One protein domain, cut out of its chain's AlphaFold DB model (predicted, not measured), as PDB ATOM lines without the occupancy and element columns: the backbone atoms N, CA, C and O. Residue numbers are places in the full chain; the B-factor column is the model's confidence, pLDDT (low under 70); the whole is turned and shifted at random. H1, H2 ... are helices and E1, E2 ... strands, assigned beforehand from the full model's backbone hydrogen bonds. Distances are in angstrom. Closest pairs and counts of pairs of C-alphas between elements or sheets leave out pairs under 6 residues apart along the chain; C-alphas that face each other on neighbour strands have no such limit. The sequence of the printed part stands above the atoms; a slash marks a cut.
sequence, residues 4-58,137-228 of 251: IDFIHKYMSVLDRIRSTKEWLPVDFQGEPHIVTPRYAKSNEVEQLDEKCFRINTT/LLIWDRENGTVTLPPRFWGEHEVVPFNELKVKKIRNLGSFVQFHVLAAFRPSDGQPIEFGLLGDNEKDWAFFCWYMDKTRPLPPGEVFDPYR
ATOM      1  N   ILE A   4      74.368 114.436 151.379       50.38
ATOM      2  CA  ILE A   4      75.605 114.437 152.170       50.38
ATOM      3  C   ILE A   4      76.428 113.171 151.888       50.38
ATOM      4  O   ILE A   4      77.620 113.277 151.610       50.38
ATOM      5  N   ASP A   5      75.792 111.994 151.848       53.19
ATOM      6  CA  ASP A   5      76.471 110.731 151.510       53.19
ATOM      7  C   ASP A   5      77.062 110.762 150.092       53.19
ATOM      8  O   ASP A   5      78.147 110.231 149.843       53.19
ATOM      9  N   PHE A   6      76.361 111.405 149.152       60.50
ATOM     10  CA  PHE A   6      76.850 111.604 147.787       60.50
ATOM     11  C   PHE A   6      78.092 112.504 147.754       60.50
ATOM     12  O   PHE A   6      79.096 112.126 147.147       60.50
ATOM     13  N   ILE A   7      78.070 113.646 148.453       57.62
ATOM     14  CA  ILE A   7      79.238 114.532 148.575       57.62
ATOM     15  C   ILE A   7      80.411 113.788 149.219       57.62
ATOM     16  O   ILE A   7      81.539 113.892 148.740       57.62
ATOM     17  N   HIS A   8      80.160 113.003 150.271       57.97
ATOM     18  CA  HIS A   8      81.197 112.228 150.954       57.97
ATOM     19  C   HIS A   8      81.876 111.239 150.005       57.97
ATOM     20  O   HIS A   8      83.105 111.213 149.922       57.97
ATOM     21  N   LYS A   9      81.079 110.486 149.240       63.50
ATOM     22  CA  LYS A   9      81.575 109.512 148.264       63.50
ATOM     23  C   LYS A   9      82.308 110.169 147.091       63.50
ATOM     24  O   LYS A   9      83.294 109.623 146.612       63.50
ATOM     25  N   TYR A  10      81.839 111.316 146.608       62.88
ATOM     26  CA  TYR A  10      82.469 112.006 145.482       62.88
ATOM     27  C   TYR A  10      83.814 112.637 145.872       62.88
ATOM     28  O   TYR A  10      84.801 112.499 145.149       62.88
ATOM     29  N   MET A  11      83.880 113.270 147.048       58.66
ATOM     30  CA  MET A  11      85.113 113.873 147.562       58.66
ATOM     31  C   MET A  11      86.199 112.820 147.810       58.66
ATOM     32  O   MET A  11      87.331 113.009 147.370       58.66
ATOM     33  N   SER A  12      85.853 111.666 148.395       62.59
ATOM     34  CA  SER A  12      86.838 110.605 148.654       62.59
ATOM     35  C   SER A  12      87.455 110.022 147.374       62.59
ATOM     36  O   SER A  12      88.633 109.660 147.358       62.59
ATOM     37  N   VAL A  13      86.701 109.979 146.268       65.38
ATOM     38  CA  VAL A  13      87.220 109.562 144.953       65.38
ATOM     39  C   VAL A  13      88.246 110.564 144.422       65.38
ATOM     40  O   VAL A  13      89.316 110.154 143.968       65.38
ATOM     41  N   LEU A  14      87.955 111.866 144.500       63.28
ATOM     42  CA  LEU A  14      88.887 112.913 144.072       63.28
ATOM     43  C   LEU A  14      90.177 112.899 144.894       63.28
ATOM     44  O   LEU A  14      91.266 113.034 144.339       63.28
ATOM     45  N   ASP A  15      90.065 112.681 146.198       63.81
ATOM     46  CA  ASP A  15      91.217 112.658 147.096       63.81
ATOM     47  C   ASP A  15      92.107 111.433 146.854       63.81
ATOM     48  O   ASP A  15      93.337 111.531 146.885       63.81
ATOM     49  N   ARG A  16      91.516 110.295 146.462       63.72
ATOM     50  CA  ARG A  16      92.273 109.108 146.042       63.72
ATOM     51  C   ARG A  16      93.126 109.367 144.799       63.72
ATOM     52  O   ARG A  16      94.257 108.890 144.737       63.72
ATOM     53  N   ILE A  17      92.611 110.144 143.843       65.69
ATOM     54  CA  ILE A  17      93.316 110.518 142.603       65.69
ATOM     55  C   ILE A  17      94.498 111.460 142.889       65.69
ATOM     56  O   ILE A  17      95.492 111.443 142.169       65.69
ATOM     57  N   ARG A  18      94.411 112.270 143.950       69.50
ATOM     58  CA  ARG A  18      95.423 113.277 144.322       69.50
ATOM     59  C   ARG A  18      96.538 112.743 145.216       69.50
ATOM     60  O   ARG A  18      97.536 113.434 145.415       69.50
ATOM     61  N   SER A  19      96.346 111.556 145.783       73.25
ATOM     62  CA  SER A  19      97.275 110.940 146.727       73.25
ATOM     63  C   SER A  19      98.408 110.183 146.036       73.25
ATOM     64  O   SER A  19      98.239 109.642 144.942       73.25
ATOM     65  N   THR A  20      99.561 110.084 146.700       75.06
ATOM     66  CA  THR A  20     100.606 109.132 146.304       75.06
ATOM     67  C   THR A  20     100.071 107.700 146.321       75.06
ATOM     68  O   THR A  20      99.135 107.359 147.050       75.06
ATOM     69  N   LYS A  21     100.663 106.815 145.511       72.38
ATOM     70  CA  LYS A  21     100.222 105.413 145.449       72.38
ATOM     71  C   LYS A  21     100.420 104.698 146.788       72.38
ATOM     72  O   LYS A  21      99.522 103.981 147.231       72.38
ATOM     73  N   GLU A  22     101.531 104.980 147.456       83.56
ATOM     74  CA  GLU A  22     101.970 104.286 148.665       83.56
ATOM     75  C   GLU A  22     101.565 105.018 149.948       83.56
ATOM     76  O   GLU A  22     101.438 106.247 149.969       83.56
ATOM     77  N   TRP A  23     101.318 104.225 150.992       87.25
ATOM     78  CA  TRP A  23     101.123 104.684 152.365       87.25
ATOM     79  C   TRP A  23     102.483 104.894 153.022       87.25
ATOM     80  O   TRP A  23     103.403 104.115 152.776       87.25
ATOM     81  N   LEU A  24     102.604 105.925 153.853       87.50
ATOM     82  CA  LEU A  24     103.812 106.127 154.640       87.50
ATOM     83  C   LEU A  24     103.850 105.122 155.803       87.50
ATOM     84  O   LEU A  24     102.822 104.921 156.454       87.50
ATOM     85  N   PRO A  25     105.004 104.484 156.055       87.12
ATOM     86  CA  PRO A  25     105.151 103.532 157.146       87.12
ATOM     87  C   PRO A  25     105.129 104.253 158.498       87.12
ATOM     88  O   PRO A  25     105.622 105.375 158.615       87.12
ATOM     89  N   VAL A  26     104.556 103.612 159.517       82.19
ATOM     90  CA  VAL A  26     104.438 104.161 160.883       82.19
ATOM     91  C   VAL A  26     105.784 104.142 161.624       82.19
ATOM     92  O   VAL A  26     106.025 104.944 162.518       82.19
ATOM     93  N   ASP A  27     106.692 103.258 161.224       78.44
ATOM     94  CA  ASP A  27     108.045 103.077 161.754       78.44
ATOM     95  C   ASP A  27     109.113 103.834 160.939       78.44
ATOM     96  O   ASP A  27     110.268 103.415 160.849       78.44
ATOM     97  N   PHE A  28     108.743 104.962 160.328       79.56
ATOM     98  CA  PHE A  28     109.641 105.733 159.469       79.56
ATOM     99  C   PHE A  28     110.881 106.247 160.230       79.56
ATOM    100  O   PHE A  28     110.763 106.975 161.215       79.56
ATOM    101  N   GLN A  29     112.081 105.901 159.745       74.31
ATOM    102  CA  GLN A  29     113.364 106.175 160.418       74.31
ATOM    103  C   GLN A  29     114.148 107.379 159.858       74.31
ATOM    104  O   GLN A  29     115.375 107.413 159.937       74.31
ATOM    105  N   GLY A  30     113.473 108.367 159.268       80.88
ATOM    106  CA  GLY A  30     114.136 109.585 158.785       80.88
ATOM    107  C   GLY A  30     114.651 110.492 159.910       80.88
ATOM    108  O   GLY A  30     114.281 110.338 161.076       80.88
ATOM    109  N   GLU A  31     115.476 111.481 159.556       85.38
ATOM    110  CA  GLU A  31     115.840 112.551 160.490       85.38
ATOM    111  C   GLU A  31     114.607 113.421 160.789       85.38
ATOM    112  O   GLU A  31     114.030 113.995 159.859       85.38
ATOM    113  N   PRO A  32     114.172 113.531 162.060       85.00
ATOM    114  CA  PRO A  32     112.989 114.303 162.402       85.00
ATOM    115  C   PRO A  32     113.254 115.796 162.235       85.00
ATOM    116  O   PRO A  32     114.348 116.299 162.506       85.00
ATOM    117  N   HIS A  33     112.219 116.531 161.837       83.69
ATOM    118  CA  HIS A  33     112.289 117.981 161.851       83.69
ATOM    119  C   HIS A  33     112.483 118.489 163.289       83.69
ATOM    120  O   HIS A  33     111.756 118.101 164.203       83.69
ATOM    121  N   ILE A  34     113.434 119.404 163.489       85.12
ATOM    122  CA  ILE A  34     113.630 120.062 164.784       85.12
ATOM    123  C   ILE A  34     112.551 121.132 164.938       85.12
ATOM    124  O   ILE A  34     112.488 122.086 164.155       85.12
ATOM    125  N   VAL A  35     111.680 120.973 165.931       82.31
ATOM    126  CA  VAL A  35     110.638 121.964 166.203       82.31
ATOM    127  C   VAL A  35     111.267 123.169 166.887       82.31
ATOM    128  O   VAL A  35     111.875 123.060 167.950       82.31
ATOM    129  N   THR A  36     111.125 124.338 166.265       81.25
ATOM    130  CA  THR A  36     111.639 125.587 166.835       81.25
ATOM    131  C   THR A  36     110.673 126.144 167.886       81.25
ATOM    132  O   THR A  36     109.453 126.023 167.723       81.25
ATOM    133  N   PRO A  37     111.166 126.858 168.917       79.38
ATOM    134  CA  PRO A  37     110.304 127.541 169.887       79.38
ATOM    135  C   PRO A  37     109.323 128.527 169.245       79.38
ATOM    136  O   PRO A  37     108.249 128.783 169.781       79.38
ATOM    137  N   ARG A  38     109.680 129.082 168.078       79.69
ATOM    138  CA  ARG A  38     108.809 129.969 167.302       79.69
ATOM    139  C   ARG A  38     107.592 129.231 166.747       79.69
ATOM    140  O   ARG A  38     106.494 129.764 166.831       79.69
ATOM    141  N   TYR A  39     107.784 128.030 166.203       77.75
ATOM    142  CA  TYR A  39     106.681 127.201 165.713       77.75
ATOM    143  C   TYR A  39     105.787 126.728 166.868       77.75
ATOM    144  O   TYR A  39     104.568 126.833 166.783       77.75
ATOM    145  N   ALA A  40     106.391 126.313 167.985       75.00
ATOM    146  CA  ALA A  40     105.662 125.895 169.186       75.00
ATOM    147  C   ALA A  40     104.788 127.005 169.805       75.00
ATOM    148  O   ALA A  40     103.824 126.708 170.497       75.00
ATOM    149  N   LYS A  41     105.124 128.279 169.558       77.25
ATOM    150  CA  LYS A  41     104.354 129.460 169.988       77.25
ATOM    151  C   LYS A  41     103.438 130.022 168.896       77.25
ATOM    152  O   LYS A  41     102.916 131.125 169.055       77.25
ATOM    153  N   SER A  42     103.307 129.340 167.760       77.62
ATOM    154  CA  SER A  42     102.397 129.772 166.699       77.62
ATOM    155  C   SER A  42     100.941 129.648 167.154       77.62
ATOM    156  O   SER A  42     100.617 128.816 167.995       77.62
ATOM    157  N   ASN A  43     100.050 130.447 166.564       73.19
ATOM    158  CA  ASN A  43      98.617 130.409 166.885       73.19
ATOM    159  C   ASN A  43      97.949 129.069 166.514       73.19
ATOM    160  O   ASN A  43      96.835 128.798 166.956       73.19
ATOM    161  N   GLU A  44      98.612 128.249 165.694       77.88
ATOM    162  CA  GLU A  44      98.145 126.920 165.295       77.88
ATOM    163  C   GLU A  44      98.446 125.859 166.357       77.88
ATOM    164  O   GLU A  44      97.718 124.877 166.455       77.88
ATOM    165  N   VAL A  45      99.493 126.029 167.168       82.56
ATOM    166  CA  VAL A  45      99.879 125.056 168.197       82.56
ATOM    167  C   VAL A  45      99.251 125.460 169.525       82.56
ATOM    168  O   VAL A  45      99.651 126.439 170.146       82.56
ATOM    169  N   GLU A  46      98.263 124.689 169.975       84.75
ATOM    170  CA  GLU A  46      97.585 124.944 171.251       84.75
ATOM    171  C   GLU A  46      98.387 124.386 172.432       84.75
ATOM    172  O   GLU A  46      98.494 125.009 173.486       84.75
ATOM    173  N   GLN A  47      98.973 123.203 172.247       87.31
ATOM    174  CA  GLN A  47      99.754 122.519 173.269       87.31
ATOM    175  C   GLN A  47     100.821 121.661 172.598       87.31
ATOM    176  O   GLN A  47     100.518 120.881 171.698       87.31
ATOM    177  N   LEU A  48     102.062 121.781 173.056       89.56
ATOM    178  CA  LEU A  48     103.161 120.918 172.646       89.56
ATOM    179  C   LEU A  48     103.994 120.574 173.879       89.56
ATOM    180  O   LEU A  48     104.766 121.398 174.370       89.56
ATOM    181  N   ASP A  49     103.794 119.363 174.385       89.62
ATOM    182  CA  ASP A  49     104.504 118.828 175.543       89.62
ATOM    183  C   ASP A  49     104.907 117.359 175.322       89.62
ATOM    184  O   ASP A  49     104.841 116.825 174.210       89.62
ATOM    185  N   GLU A  50     105.371 116.688 176.372       89.12
ATOM    186  CA  GLU A  50     105.836 115.305 176.312       89.12
ATOM    187  C   GLU A  50     104.729 114.241 176.267       89.12
ATOM    188  O   GLU A  50     105.022 113.044 176.245       89.12
ATOM    189  N   LYS A  51     103.459 114.639 176.354       90.56
ATOM    190  CA  LYS A  51     102.297 113.739 176.381       90.56
ATOM    191  C   LYS A  51     101.413 113.919 175.159       90.56
ATOM    192  O   LYS A  51     100.916 112.936 174.615       90.56
ATOM    193  N   CYS A  52     101.178 115.165 174.773       92.06
ATOM    194  CA  CYS A  52     100.234 115.547 173.747       92.06
ATOM    195  C   CYS A  52     100.781 116.675 172.876       92.06
ATOM    196  O   CYS A  52     101.289 117.692 173.354       92.06
ATOM    197  N   PHE A  53     100.558 116.527 171.575       91.69
ATOM    198  CA  PHE A  53     100.736 117.591 170.603       91.69
ATOM    199  C   PHE A  53      99.387 117.943 169.972       91.69
ATOM    200  O   PHE A  53      98.785 117.125 169.276       91.69
ATOM    201  N   ARG A  54      98.895 119.153 170.254       91.50
ATOM    202  CA  ARG A  54      97.596 119.680 169.821       91.50
ATOM    203  C   ARG A  54      97.782 120.796 168.809       91.50
ATOM    204  O   ARG A  54      98.411 121.815 169.102       91.50
ATOM    205  N   ILE A  55      97.179 120.608 167.642       87.88
ATOM    206  CA  ILE A  55      97.177 121.577 166.550       87.88
ATOM    207  C   ILE A  55      95.737 121.996 166.263       87.88
ATOM    208  O   ILE A  55      94.868 121.160 166.010       87.88
ATOM    209  N   ASN A  56      95.490 123.300 166.255       84.06
ATOM    210  CA  ASN A  56      94.236 123.897 165.848       84.06
ATOM    211  C   ASN A  56      94.201 124.084 164.323       84.06
ATOM    212  O   ASN A  56      94.852 124.954 163.757       84.06
ATOM    213  N   THR A  57      93.376 123.281 163.654       73.25
ATOM    214  CA  THR A  57      93.208 123.265 162.188       73.25
ATOM    215  C   THR A  57      92.000 124.088 161.714       73.25
ATOM    216  O   THR A  57      91.410 123.821 160.666       73.25
ATOM    217  N   THR A  58      91.563 125.080 162.498       67.38
ATOM    218  CA  THR A  58      90.320 125.822 162.215       67.38
ATOM    219  C   THR A  58      90.450 126.800 161.036       67.38
ATOM    220  O   THR A  58      89.495 126.947 160.267       67.38
ATOM    221  N   LEU A 137      90.572 120.427 166.536       86.88
ATOM    222  CA  LEU A 137      91.839 119.988 167.105       86.88
ATOM    223  C   LEU A 137      92.282 118.667 166.474       86.88
ATOM    224  O   LEU A 137      91.540 117.686 166.474       86.88
ATOM    225  N   LEU A 138      93.498 118.663 165.935       90.94
ATOM    226  CA  LEU A 138      94.253 117.459 165.614       90.94
ATOM    227  C   LEU A 138      95.181 117.177 166.795       90.94
ATOM    228  O   LEU A 138      96.035 118.004 167.117       90.94
ATOM    229  N   ILE A 139      94.991 116.035 167.453       94.00
ATOM    230  CA  ILE A 139      95.707 115.703 168.691       94.00
ATOM    231  C   ILE A 139      96.517 114.436 168.477       94.00
ATOM    232  O   ILE A 139      95.950 113.386 168.187       94.00
ATOM    233  N   TRP A 140      97.824 114.523 168.677       94.88
ATOM    234  CA  TRP A 140      98.729 113.383 168.740       94.88
ATOM    235  C   TRP A 140      98.987 113.065 170.211       94.88
ATOM    236  O   TRP A 140      99.682 113.817 170.895       94.88
ATOM    237  N   ASP A 141      98.383 111.992 170.712       95.12
ATOM    238  CA  ASP A 141      98.487 111.566 172.106       95.12
ATOM    239  C   ASP A 141      99.518 110.438 172.231       95.12
ATOM    240  O   ASP A 141      99.237 109.269 171.944       95.12
ATOM    241  N   ARG A 142     100.730 110.802 172.663       93.56
ATOM    242  CA  ARG A 142     101.857 109.879 172.869       93.56
ATOM    243  C   ARG A 142     101.595 108.922 174.031       93.56
ATOM    244  O   ARG A 142     102.041 107.776 173.990       93.56
ATOM    245  N   GLU A 143     100.877 109.361 175.066       90.12
ATOM    246  CA  GLU A 143     100.603 108.554 176.262       90.12
ATOM    247  C   GLU A 143      99.716 107.357 175.898       90.12
ATOM    248  O   GLU A 143     100.105 106.197 176.097       90.12
ATOM    249  N   ASN A 144      98.594 107.635 175.236       92.75
ATOM    250  CA  ASN A 144      97.648 106.611 174.799       92.75
ATOM    251  C   ASN A 144      98.037 105.948 173.467       92.75
ATOM    252  O   ASN A 144      97.572 104.850 173.172       92.75
ATOM    253  N   GLY A 145      98.943 106.548 172.687       93.31
ATOM    254  CA  GLY A 145      99.338 106.040 171.368       93.31
ATOM    255  C   GLY A 145      98.241 106.221 170.316       93.31
ATOM    256  O   GLY A 145      98.095 105.394 169.415       93.31
ATOM    257  N   THR A 146      97.445 107.280 170.448       96.44
ATOM    258  CA  THR A 146      96.269 107.548 169.613       96.44
ATOM    259  C   THR A 146      96.352 108.919 168.963       96.44
ATOM    260  O   THR A 146      96.971 109.839 169.488       96.44
ATOM    261  N   VAL A 147      95.671 109.075 167.836       95.69
ATOM    262  CA  VAL A 147      95.531 110.340 167.123       95.69
ATOM    263  C   VAL A 147      94.054 110.696 167.055       95.69
ATOM    264  O   VAL A 147      93.249 109.926 166.537       95.69
ATOM    265  N   THR A 148      93.692 111.857 167.592       94.69
ATOM    266  CA  THR A 148      92.328 112.389 167.510       94.69
ATOM    267  C   THR A 148      92.217 113.273 166.285       94.69
ATOM    268  O   THR A 148      92.859 114.320 166.196       94.69
ATOM    269  N   LEU A 149      91.391 112.844 165.341       91.88
ATOM    270  CA  LEU A 149      91.104 113.550 164.108       91.88
ATOM    271  C   LEU A 149      89.965 114.561 164.337       91.88
ATOM    272  O   LEU A 149      88.937 114.196 164.922       91.88
ATOM    273  N   PRO A 150      90.096 115.811 163.849       88.12
ATOM    274  CA  PRO A 150      89.063 116.830 164.003       88.12
ATOM    275  C   PRO A 150      87.755 116.400 163.329       88.12
ATOM    276  O   PRO A 150      87.797 115.694 162.325       88.12
ATOM    277  N   PRO A 151      86.580 116.853 163.793       80.56
ATOM    278  CA  PRO A 151      85.281 116.442 163.262       80.56
ATOM    279  C   PRO A 151      85.099 116.807 161.789       80.56
ATOM    280  O   PRO A 151      85.748 117.710 161.270       80.56
ATOM    281  N   ARG A 152      84.188 116.136 161.077       72.69
ATOM    282  CA  ARG A 152      83.792 116.513 159.705       72.69
ATOM    283  C   ARG A 152      82.455 117.233 159.749       72.69
ATOM    284  O   ARG A 152      81.488 116.665 160.236       72.69
ATOM    285  N   PHE A 153      82.389 118.452 159.213       69.81
ATOM    286  CA  PHE A 153      81.197 119.303 159.295       69.81
ATOM    287  C   PHE A 153      80.672 119.409 160.740       69.81
ATOM    288  O   PHE A 153      81.279 120.117 161.539       69.81
ATOM    289  N   TRP A 154      79.595 118.687 161.058       67.31
ATOM    290  CA  TRP A 154      78.922 118.627 162.360       67.31
ATOM    291  C   TRP A 154      79.075 117.278 163.077       67.31
ATOM    292  O   TRP A 154      78.368 117.025 164.046       67.31
ATOM    293  N   GLY A 155      79.924 116.389 162.565       72.88
ATOM    294  CA  GLY A 155      80.222 115.108 163.198       72.88
ATOM    295  C   GLY A 155      81.085 115.257 164.448       72.88
ATOM    296  O   GLY A 155      81.459 116.361 164.843       72.88
ATOM    297  N   GLU A 156      81.433 114.122 165.038       81.88
ATOM    298  CA  GLU A 156      82.299 114.044 166.213       81.88
ATOM    299  C   GLU A 156      83.769 113.846 165.820       81.88
ATOM    300  O   GLU A 156      84.098 113.607 164.650       81.88
ATOM    301  N   HIS A 157      84.655 114.004 166.803       87.88
ATOM    302  CA  HIS A 157      86.069 113.665 166.663       87.88
ATOM    303  C   HIS A 157      86.223 112.148 166.502       87.88
ATOM    304  O   HIS A 157      85.458 111.384 167.089       87.88
ATOM    305  N   GLU A 158      87.223 111.709 165.742       90.56
ATOM    306  CA  GLU A 158      87.521 110.282 165.579       90.56
ATOM    307  C   GLU A 158      88.894 109.970 166.163       90.56
ATOM    308  O   GLU A 158      89.897 110.534 165.729       90.56
ATOM    309  N   VAL A 159      88.936 109.087 167.158       94.75
ATOM    310  CA  VAL A 159      90.179 108.654 167.803       94.75
ATOM    311  C   VAL A 159      90.662 107.383 167.121       94.75
ATOM    312  O   VAL A 159      89.937 106.393 167.066       94.75
ATOM    313  N   VAL A 160      91.888 107.413 166.607       94.31
ATOM    314  CA  VAL A 160      92.486 106.318 165.838       94.31
ATOM    315  C   VAL A 160      93.796 105.883 166.498       94.31
ATOM    316  O   VAL A 160      94.619 106.746 166.809       94.31
ATOM    317  N   PRO A 161      94.045 104.581 166.711       96.06
ATOM    318  CA  PRO A 161      95.365 104.094 167.107       96.06
ATOM    319  C   PRO A 161      96.446 104.521 166.101       96.06
ATOM    320  O   PRO A 161      96.253 104.407 164.891       96.06
ATOM    321  N   PHE A 162      97.598 105.014 166.569       94.44
ATOM    322  CA  PHE A 162      98.644 105.541 165.677       94.44
ATOM    323  C   PHE A 162      99.186 104.489 164.696       94.44
ATOM    324  O   PHE A 162      99.443 104.795 163.537       94.44
ATOM    325  N   ASN A 163      99.284 103.233 165.133       91.62
ATOM    326  CA  ASN A 163      99.683 102.088 164.307       91.62
ATOM    327  C   ASN A 163      98.694 101.753 163.176       91.62
ATOM    328  O   ASN A 163      99.077 101.111 162.201       91.62
ATOM    329  N   GLU A 164      97.440 102.179 163.296       92.81
ATOM    330  CA  GLU A 164      96.397 101.990 162.287       92.81
ATOM    331  C   GLU A 164      96.187 103.244 161.427       92.81
ATOM    332  O   GLU A 164      95.455 103.203 160.428       92.81
ATOM    333  N   LEU A 165      96.835 104.359 161.782       92.25
ATOM    334  CA  LEU A 165      96.705 105.620 161.072       92.25
ATOM    335  C   LEU A 165      97.310 105.510 159.670       92.25
ATOM    336  O   LEU A 165      98.485 105.214 159.475       92.25
ATOM    337  N   LYS A 166      96.491 105.814 158.667       91.62
ATOM    338  CA  LYS A 166      96.888 105.758 157.263       91.62
ATOM    339  C   LYS A 166      97.271 107.143 156.765       91.62
ATOM    340  O   LYS A 166      96.408 108.007 156.632       91.62
ATOM    341  N   VAL A 167      98.548 107.346 156.445       90.88
ATOM    342  CA  VAL A 167      99.076 108.651 156.009       90.88
ATOM    343  C   VAL A 167      99.630 108.578 154.587       90.88
ATOM    344  O   VAL A 167     100.284 107.602 154.213       90.88
ATOM    345  N   LYS A 168      99.371 109.611 153.775       89.81
ATOM    346  CA  LYS A 168      99.978 109.790 152.444       89.81
ATOM    347  C   LYS A 168     100.409 111.223 152.213       89.81
ATOM    348  O   LYS A 168      99.904 112.142 152.846       89.81
ATOM    349  N   LYS A 169     101.258 111.403 151.207       87.38
ATOM    350  CA  LYS A 169     101.459 112.703 150.575       87.38
ATOM    351  C   LYS A 169     100.306 112.935 149.587       87.38
ATOM    352  O   LYS A 169     100.026 112.078 148.745       87.38
ATOM    353  N   ILE A 170      99.624 114.069 149.682       80.44
ATOM    354  CA  ILE A 170      98.572 114.478 148.745       80.44
ATOM    355  C   ILE A 170      98.951 115.785 148.061       80.44
ATOM    356  O   ILE A 170      99.680 116.605 148.614       80.44
ATOM    357  N   ARG A 171      98.472 115.978 146.833       75.31
ATOM    358  CA  ARG A 171      98.639 117.248 146.122       75.31
ATOM    359  C   ARG A 171      97.624 118.267 146.629       75.31
ATOM    360  O   ARG A 171      96.427 117.985 146.600       75.31
ATOM    361  N   ASN A 172      98.106 119.443 147.028       65.62
ATOM    362  CA  ASN A 172      97.247 120.533 147.488       65.62
ATOM    363  C   ASN A 172      96.300 120.997 146.359       65.62
ATOM    364  O   ASN A 172      96.690 121.047 145.185       65.62
ATOM    365  N   LEU A 173      95.049 121.315 146.704       50.66
ATOM    366  CA  LEU A 173      94.031 121.763 145.764       50.66
ATOM    367  C   LEU A 173      93.897 123.288 145.768       50.66
ATOM    368  O   LEU A 173      93.511 123.882 146.766       50.66
ATOM    369  N   GLY A 174      94.139 123.916 144.614       47.28
ATOM    370  CA  GLY A 174      93.899 125.351 144.416       47.28
ATOM    371  C   GLY A 174      95.154 126.218 144.318       47.28
ATOM    372  O   GLY A 174      95.035 127.407 144.045       47.28
ATOM    373  N   SER A 175      96.351 125.641 144.464       48.56
ATOM    374  CA  SER A 175      97.599 126.341 144.143       48.56
ATOM    375  C   SER A 175      98.062 126.011 142.723       48.56
ATOM    376  O   SER A 175      98.114 124.845 142.327       48.56
ATOM    377  N   PHE A 176      98.442 127.040 141.960       45.00
ATOM    378  CA  PHE A 176      99.107 126.886 140.659       45.00
ATOM    379  C   PHE A 176     100.501 126.248 140.787       45.00
ATOM    380  O   PHE A 176     101.051 125.764 139.798       45.00
ATOM    381  N   VAL A 177     101.055 126.202 142.003       50.72
ATOM    382  CA  VAL A 177     102.327 125.547 142.314       50.72
ATOM    383  C   VAL A 177     102.052 124.219 143.020       50.72
ATOM    384  O   VAL A 177     101.393 124.168 144.058       50.72
ATOM    385  N   GLN A 178     102.536 123.127 142.428       57.12
ATOM    386  CA  GLN A 178     102.299 121.769 142.915       57.12
ATOM    387  C   GLN A 178     103.198 121.465 144.114       57.12
ATOM    388  O   GLN A 178     104.347 121.069 143.943       57.12
ATOM    389  N   PHE A 179     102.653 121.588 145.321       68.50
ATOM    390  CA  PHE A 179     103.286 121.072 146.532       68.50
ATOM    391  C   PHE A 179     102.539 119.836 147.035       68.50
ATOM    392  O   PHE A 179     101.312 119.730 146.915       68.50
ATOM    393  N   HIS A 180     103.306 118.887 147.563       76.25
ATOM    394  CA  HIS A 180     102.759 117.761 148.307       76.25
ATOM    395  C   HIS A 180     102.644 118.162 149.778       76.25
ATOM    396  O   HIS A 180     103.544 118.823 150.290       76.25
ATOM    397  N   VAL A 181     101.569 117.745 150.439       81.19
ATOM    398  CA  VAL A 181     101.326 117.931 151.878       81.19
ATOM    399  C   VAL A 181     101.032 116.562 152.490       81.19
ATOM    400  O   VAL A 181     100.477 115.693 151.808       81.19
ATOM    401  N   LEU A 182     101.414 116.327 153.745       88.00
ATOM    402  CA  LEU A 182     101.005 115.122 154.462       88.00
ATOM    403  C   LEU A 182      99.511 115.175 154.776       88.00
ATOM    404  O   LEU A 182      98.987 116.202 155.198       88.00
ATOM    405  N   ALA A 183      98.829 114.049 154.602       88.50
ATOM    406  CA  ALA A 183      97.444 113.906 155.003       88.50
ATOM    407  C   ALA A 183      97.176 112.563 155.675       88.50
ATOM    408  O   ALA A 183      97.542 111.502 155.157       88.50
ATOM    409  N   ALA A 184      96.486 112.628 156.812       89.81
ATOM    410  CA  ALA A 184      95.964 111.480 157.534       89.81
ATOM    411  C   ALA A 184      94.568 111.158 157.008       89.81
ATOM    412  O   ALA A 184      93.714 112.037 156.909       89.81
ATOM    413  N   PHE A 185      94.331 109.899 156.660       87.19
ATOM    414  CA  PHE A 185      93.059 109.442 156.123       87.19
ATOM    415  C   PHE A 185      92.190 108.919 157.253       87.19
ATOM    416  O   PHE A 185      92.545 107.954 157.931       87.19
ATOM    417  N   ARG A 186      91.027 109.544 157.418       87.25
ATOM    418  CA  ARG A 186      90.038 109.117 158.398       87.25
ATOM    419  C   ARG A 186      89.525 107.703 158.081       87.25
ATOM    420  O   ARG A 186      89.089 107.477 156.951       87.25
ATOM    421  N   PRO A 187      89.521 106.766 159.043       86.94
ATOM    422  CA  PRO A 187      89.011 105.413 158.822       86.94
ATOM    423  C   PRO A 187      87.536 105.357 158.409       86.94
ATOM    424  O   PRO A 187      87.193 104.587 157.511       86.94
ATOM    425  N   SER A 188      86.674 106.174 159.021       83.44
ATOM    426  CA  SER A 188      85.227 106.120 158.780       83.44
ATOM    427  C   SER A 188      84.777 106.535 157.372       83.44
ATOM    428  O   SER A 188      83.859 105.924 156.821       83.44
ATOM    429  N   ASP A 189      85.392 107.557 156.773       76.50
ATOM    430  CA  ASP A 189      84.945 108.121 155.490       76.50
ATOM    431  C   ASP A 189      86.057 108.324 154.444       76.50
ATOM    432  O   ASP A 189      85.778 108.723 153.308       76.50
ATOM    433  N   GLY A 190      87.308 108.023 154.800       77.81
ATOM    434  CA  GLY A 190      88.476 108.165 153.937       77.81
ATOM    435  C   GLY A 190      88.881 109.610 153.650       77.81
ATOM    436  O   GLY A 190      89.649 109.829 152.714       77.81
ATOM    437  N   GLN A 191      88.373 110.596 154.393       77.75
ATOM    438  CA  GLN A 191      88.720 111.995 154.167       77.75
ATOM    439  C   GLN A 191      90.184 112.271 154.560       77.75
ATOM    440  O   GLN A 191      90.588 111.895 155.666       77.75
ATOM    441  N   PRO A 192      90.967 112.961 153.706       81.94
ATOM    442  CA  PRO A 192      92.289 113.440 154.078       81.94
ATOM    443  C   PRO A 192      92.192 114.642 155.025       81.94
ATOM    444  O   PRO A 192      91.437 115.589 154.792       81.94
ATOM    445  N   ILE A 193      92.994 114.612 156.079       83.94
ATOM    446  CA  ILE A 193      93.221 115.725 156.998       83.94
ATOM    447  C   ILE A 193      94.677 116.127 156.832       83.94
ATOM    448  O   ILE A 193      95.568 115.358 157.189       83.94
ATOM    449  N   GLU A 194      94.895 117.294 156.236       84.19
ATOM    450  CA  GLU A 194      96.228 117.835 155.986       84.19
ATOM    451  C   GLU A 194      96.906 118.260 157.291       84.19
ATOM    452  O   GLU A 194      96.271 118.846 158.170       84.19
ATOM    453  N   PHE A 195      98.197 117.960 157.408       84.12
ATOM    454  CA  PHE A 195      99.043 118.374 158.521       84.12
ATOM    455  C   PHE A 195     100.505 118.493 158.069       84.12
ATOM    456  O   PHE A 195     100.879 118.028 156.994       84.12
ATOM    457  N   GLY A 196     101.339 119.132 158.883       78.12
ATOM    458  CA  GLY A 196     102.758 119.350 158.603       78.12
ATOM    459  C   GLY A 196     103.328 120.418 159.531       78.12
ATOM    460  O   GLY A 196     102.569 121.137 160.179       78.12
ATOM    461  N   LEU A 197     104.654 120.502 159.617       70.12
ATOM    462  CA  LEU A 197     105.338 121.482 160.460       70.12
ATOM    463  C   LEU A 197     105.889 122.617 159.600       70.12
ATOM    464  O   LEU A 197     105.470 123.763 159.737       70.12
ATOM    465  N   LEU A 198     106.854 122.311 158.727       62.94
ATOM    466  CA  LEU A 198     107.668 123.326 158.044       62.94
ATOM    467  C   LEU A 198     107.908 123.020 156.553       62.94
ATOM    468  O   LEU A 198     108.710 123.689 155.902       62.94
ATOM    469  N   GLY A 199     107.159 122.063 155.989       68.50
ATOM    470  CA  GLY A 199     107.036 121.852 154.541       68.50
ATOM    471  C   GLY A 199     107.916 120.740 153.965       68.50
ATOM    472  O   GLY A 199     107.757 120.393 152.792       68.50
ATOM    473  N   ASP A 200     108.796 120.139 154.771       82.44
ATOM    474  CA  ASP A 200     109.490 118.904 154.408       82.44
ATOM    475  C   ASP A 200     108.691 117.700 154.917       82.44
ATOM    476  O   ASP A 200     108.836 117.260 156.055       82.44
ATOM    477  N   ASN A 201     107.844 117.153 154.043       85.25
ATOM    478  CA  ASN A 201     106.943 116.050 154.378       85.25
ATOM    479  C   ASN A 201     107.654 114.818 154.966       85.25
ATOM    480  O   ASN A 201     107.027 114.052 155.691       85.25
ATOM    481  N   GLU A 202     108.918 114.562 154.624       85.75
ATOM    482  CA  GLU A 202     109.626 113.384 155.146       85.75
ATOM    483  C   GLU A 202     110.111 113.624 156.568       85.75
ATOM    484  O   GLU A 202     109.885 112.787 157.441       85.75
ATOM    485  N   LYS A 203     110.695 114.795 156.821       88.50
ATOM    486  CA  LYS A 203     111.136 115.191 158.163       88.50
ATOM    487  C   LYS A 203     109.966 115.436 159.106       88.50
ATOM    488  O   LYS A 203     110.052 115.104 160.288       88.50
ATOM    489  N   ASP A 204     108.871 115.979 158.582       89.19
ATOM    490  CA  ASP A 204     107.634 116.180 159.328       89.19
ATOM    491  C   ASP A 204     107.056 114.821 159.742       89.19
ATOM    492  O   ASP A 204     106.757 114.611 160.914       89.19
ATOM    493  N   TRP A 205     106.974 113.849 158.825       91.88
ATOM    494  CA  TRP A 205     106.489 112.512 159.176       91.88
ATOM    495  C   TRP A 205     107.427 111.770 160.135       91.88
ATOM    496  O   TRP A 205     106.953 111.159 161.096       91.88
ATOM    497  N   ALA A 206     108.746 111.875 159.937       91.44
ATOM    498  CA  ALA A 206     109.743 111.349 160.871       91.44
ATOM    499  C   ALA A 206     109.569 111.918 162.279       91.44
ATOM    500  O   ALA A 206     109.653 111.174 163.253       91.44
ATOM    501  N   PHE A 207     109.277 113.217 162.392       92.50
ATOM    502  CA  PHE A 207     108.983 113.839 163.675       92.50
ATOM    503  C   PHE A 207     107.782 113.182 164.362       92.50
ATOM    504  O   PHE A 207     107.902 112.802 165.524       92.50
ATOM    505  N   PHE A 208     106.654 112.995 163.668       92.69
ATOM    506  CA  PHE A 208     105.471 112.370 164.272       92.69
ATOM    507  C   PHE A 208     105.716 110.906 164.653       92.69
ATOM    508  O   PHE A 208     105.327 110.499 165.745       92.69
ATOM    509  N   CYS A 209     106.409 110.133 163.812       93.56
ATOM    510  CA  CYS A 209     106.777 108.750 164.134       93.56
ATOM    511  C   CYS A 209     107.661 108.685 165.384       93.56
ATOM    512  O   CYS A 209     107.393 107.908 166.298       93.56
ATOM    513  N   TRP A 210     108.670 109.557 165.469       93.19
ATOM    514  CA  TRP A 210     109.550 109.657 166.630       93.19
ATOM    515  C   TRP A 210     108.793 110.099 167.885       93.19
ATOM    516  O   TRP A 210     108.964 109.528 168.961       93.19
ATOM    517  N   TYR A 211     107.942 111.115 167.752       93.38
ATOM    518  CA  TYR A 211     107.144 111.651 168.845       93.38
ATOM    519  C   TYR A 211     106.138 110.627 169.379       93.38
ATOM    520  O   TYR A 211     105.908 110.583 170.580       93.38
ATOM    521  N   MET A 212     105.568 109.765 168.543       94.12
ATOM    522  CA  MET A 212     104.602 108.754 168.992       94.12
ATOM    523  C   MET A 212     105.263 107.477 169.535       94.12
ATOM    524  O   MET A 212     104.623 106.715 170.264       94.12
ATOM    525  N   ASP A 213     106.544 107.245 169.238       91.69
ATOM    526  CA  ASP A 213     107.294 106.097 169.744       91.69
ATOM    527  C   ASP A 213     107.721 106.298 171.212       91.69
ATOM    528  O   ASP A 213     108.650 107.045 171.534       91.69
ATOM    529  N   LYS A 214     107.045 105.581 172.116       89.12
ATOM    530  CA  LYS A 214     107.304 105.589 173.568       89.12
ATOM    531  C   LYS A 214     108.643 104.959 173.964       89.12
ATOM    532  O   LYS A 214     109.087 105.147 175.094       89.12
ATOM    533  N   THR A 215     109.279 104.193 173.078       88.44
ATOM    534  CA  THR A 215     110.580 103.559 173.348       88.44
ATOM    535  C   THR A 215     111.754 104.502 173.089       88.44
ATOM    536  O   THR A 215     112.850 104.297 173.622       88.44
ATOM    537  N   ARG A 216     111.512 105.575 172.330       88.62
ATOM    538  CA  ARG A 216     112.490 106.610 171.994       88.62
ATOM    539  C   ARG A 216     112.398 107.800 172.951       88.62
ATOM    540  O   ARG A 216     111.315 108.074 173.476       88.62
ATOM    541  N   PRO A 217     113.509 108.527 173.175       91.50
ATOM    542  CA  PRO A 217     113.445 109.826 173.840       91.50
ATOM    543  C   PRO A 217     112.608 110.808 173.014       91.50
ATOM    544  O   PRO A 217     112.430 110.606 171.810       91.50
ATOM    545  N   LEU A 218     112.141 111.895 173.630       92.56
ATOM    546  CA  LEU A 218     111.500 112.990 172.892       92.56
ATOM    547  C   LEU A 218     112.355 113.469 171.697       92.56
ATOM    548  O   LEU A 218     113.591 113.426 171.772       92.56
ATOM    549  N   PRO A 219     111.720 113.935 170.602       91.44
ATOM    550  CA  PRO A 219     112.432 114.462 169.445       91.44
ATOM    551  C   PRO A 219     113.430 115.568 169.821       91.44
ATOM    552  O   PRO A 219     113.193 116.328 170.765       91.44
ATOM    553  N   PRO A 220     114.546 115.698 169.085       88.38
ATOM    554  CA  PRO A 220     115.531 116.732 169.359       88.38
ATOM    555  C   PRO A 220     114.938 118.134 169.157       88.38
ATOM    556  O   PRO A 220     114.307 118.417 168.137       88.38
ATOM    557  N   GLY A 221     115.181 119.028 170.115       86.69
ATOM    558  CA  GLY A 221     114.831 120.444 170.019       86.69
ATOM    559  C   GLY A 221     114.625 121.094 171.383       86.69
ATOM    560  O   GLY A 221     114.216 120.434 172.335       86.69
ATOM    561  N   GLU A 222     114.860 122.405 171.446       88.19
ATOM    562  CA  GLU A 222     114.753 123.209 172.678       88.19
ATOM    563  C   GLU A 222     113.355 123.160 173.310       88.19
ATOM    564  O   GLU A 222     113.192 123.329 174.515       88.19
ATOM    565  N   VAL A 223     112.327 122.899 172.498       88.19
ATOM    566  CA  VAL A 223     110.931 122.824 172.944       88.19
ATOM    567  C   VAL A 223     110.704 121.680 173.936       88.19
ATOM    568  O   VAL A 223     109.857 121.798 174.819       88.19
ATOM    569  N   PHE A 224     111.475 120.595 173.824       91.69
ATOM    570  CA  PHE A 224     111.325 119.416 174.677       91.69
ATOM    571  C   PHE A 224     112.316 119.353 175.836       91.69
ATOM    572  O   PHE A 224     112.145 118.514 176.719       91.69
ATOM    573  N   ASP A 225     113.322 120.231 175.868       90.44
ATOM    574  CA  ASP A 225     114.345 120.248 176.917       90.44
ATOM    575  C   ASP A 225     113.759 120.283 178.342       90.44
ATOM    576  O   ASP A 225     114.218 119.490 179.168       90.44
ATOM    577  N   PRO A 226     112.692 121.060 178.640       91.94
ATOM    578  CA  PRO A 226     112.071 121.064 179.969       91.94
ATOM    579  C   PRO A 226     111.444 119.728 180.394       91.94
ATOM    580  O   PRO A 226     111.137 119.545 181.572       91.94
ATOM    581  N   TYR A 227     111.213 118.807 179.456       92.06
ATOM    582  CA  TYR A 227     110.501 117.556 179.704       92.06
ATOM    583  C   TYR A 227     111.384 116.308 179.615       92.06
ATOM    584  O   TYR A 227     110.905 115.215 179.922       92.06
ATOM    585  N   ARG A 228     112.661 116.439 179.226       90.62
ATOM    586  CA  ARG A 228     113.555 115.291 178.981       90.62
ATOM    587  C   ARG A 228     113.729 114.391 180.197       90.62
ATOM    588  O   ARG A 228     113.566 113.185 180.075       90.62
TER     589      ARG A 228
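What this domain is: This is residues 4 to 58 and 137 to 228 of the 251 residues of an uncharacterized protein of Geoalkalibacter subterraneus (UniProt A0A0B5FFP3). Two antiparallel sheets, a larger one of five strands and a smaller, twisted one of three, are set at an angle to each other, and H3 bridges them at one side, its start by the small sheet and its end by the large one. H1 sticks out from the small sheet at one end of the longest axis, and the long link after H3 leads to H4 at the other end. The 147 printed residues include, in order, H1, H2, E1 to E8, H3 and H4; the sheet orders are E1-E2-E3-E4-E5 and E6-E7-E8. The class is mixed, helices and strands, with under half of the residues in named elements. The whole is compact, with a radius of gyration of the C-alphas of 15.3 A and spans of 48 by 33 by 29 A.

Where its parts are: The large sheet has E1, residues 45 to 48, E2, 52 to 56 (13.0 A), E3, 137 to 141 (11.8 A), E4, 146 to 149, and E5, 158 to 161. The small sheet has E6, 166 to 171 (16.1 A), E7, 180 to 185 (15.0 A), and E8, 192 to 195. H1, residues 4 to 18, runs 21.3 A from C-alpha 4 at (75.605, 114.437, 152.170). H2 is residues 37 to 40, H3 201 to 212 (16.5 A), and H4 225 to 228, ending at C-alpha 228 at (113.555, 115.291, 178.981).

How they stand to each other: E1 and E2 are antiparallel neighbours and a hairpin, with N 46 and O 54 within hydrogen-bond range at 3.0 A; E2 and E3 are antiparallel neighbours too, with N 53 and O 140 within hydrogen-bond range at 2.9 A. E3, E4 and E5 form a meander, each strand the antiparallel neighbour of the one before, with N 139 and O 148 at 3.0 A and N 147 and O 160 at 2.8 A. E6, E7 and E8 form another, with N 168 and O 183 at 3.0 A and N 184 and O 193 at 2.9 A; this sheet is only just strongly twisted, its C-alphas up to 4.3 A off the best plane. H3 only grazes both sheets: its closest C-alphas to E7 are Asn 201 and Leu 182, 6.0 A, and to E3 Met 212 and Asp 141, 7.4 A. H1 is on the small sheet at a height of 7.2 A, only just over none of its strands, with two of its C-alphas falling on E6. H2 only grazes the large sheet. Every O i to N i+4 pair is within hydrogen-bond range in H1 and H3; H2 and H4 are too short for one.

The domain as a whole: The C-alphas of Phe 6 and Pro 226, the two farthest apart, are 48.6 A apart. Residues 59 to 136 are not printed, and C-alphas 58 and 137 are 7.8 A apart across this cut. The links H1 to H2 and H3 to H4 are long. The mean pLDDT of the printed part is 81.4, with residues 4 to 18, 58, 153 to 154, 172 to 179 and 198 to 199 under 70.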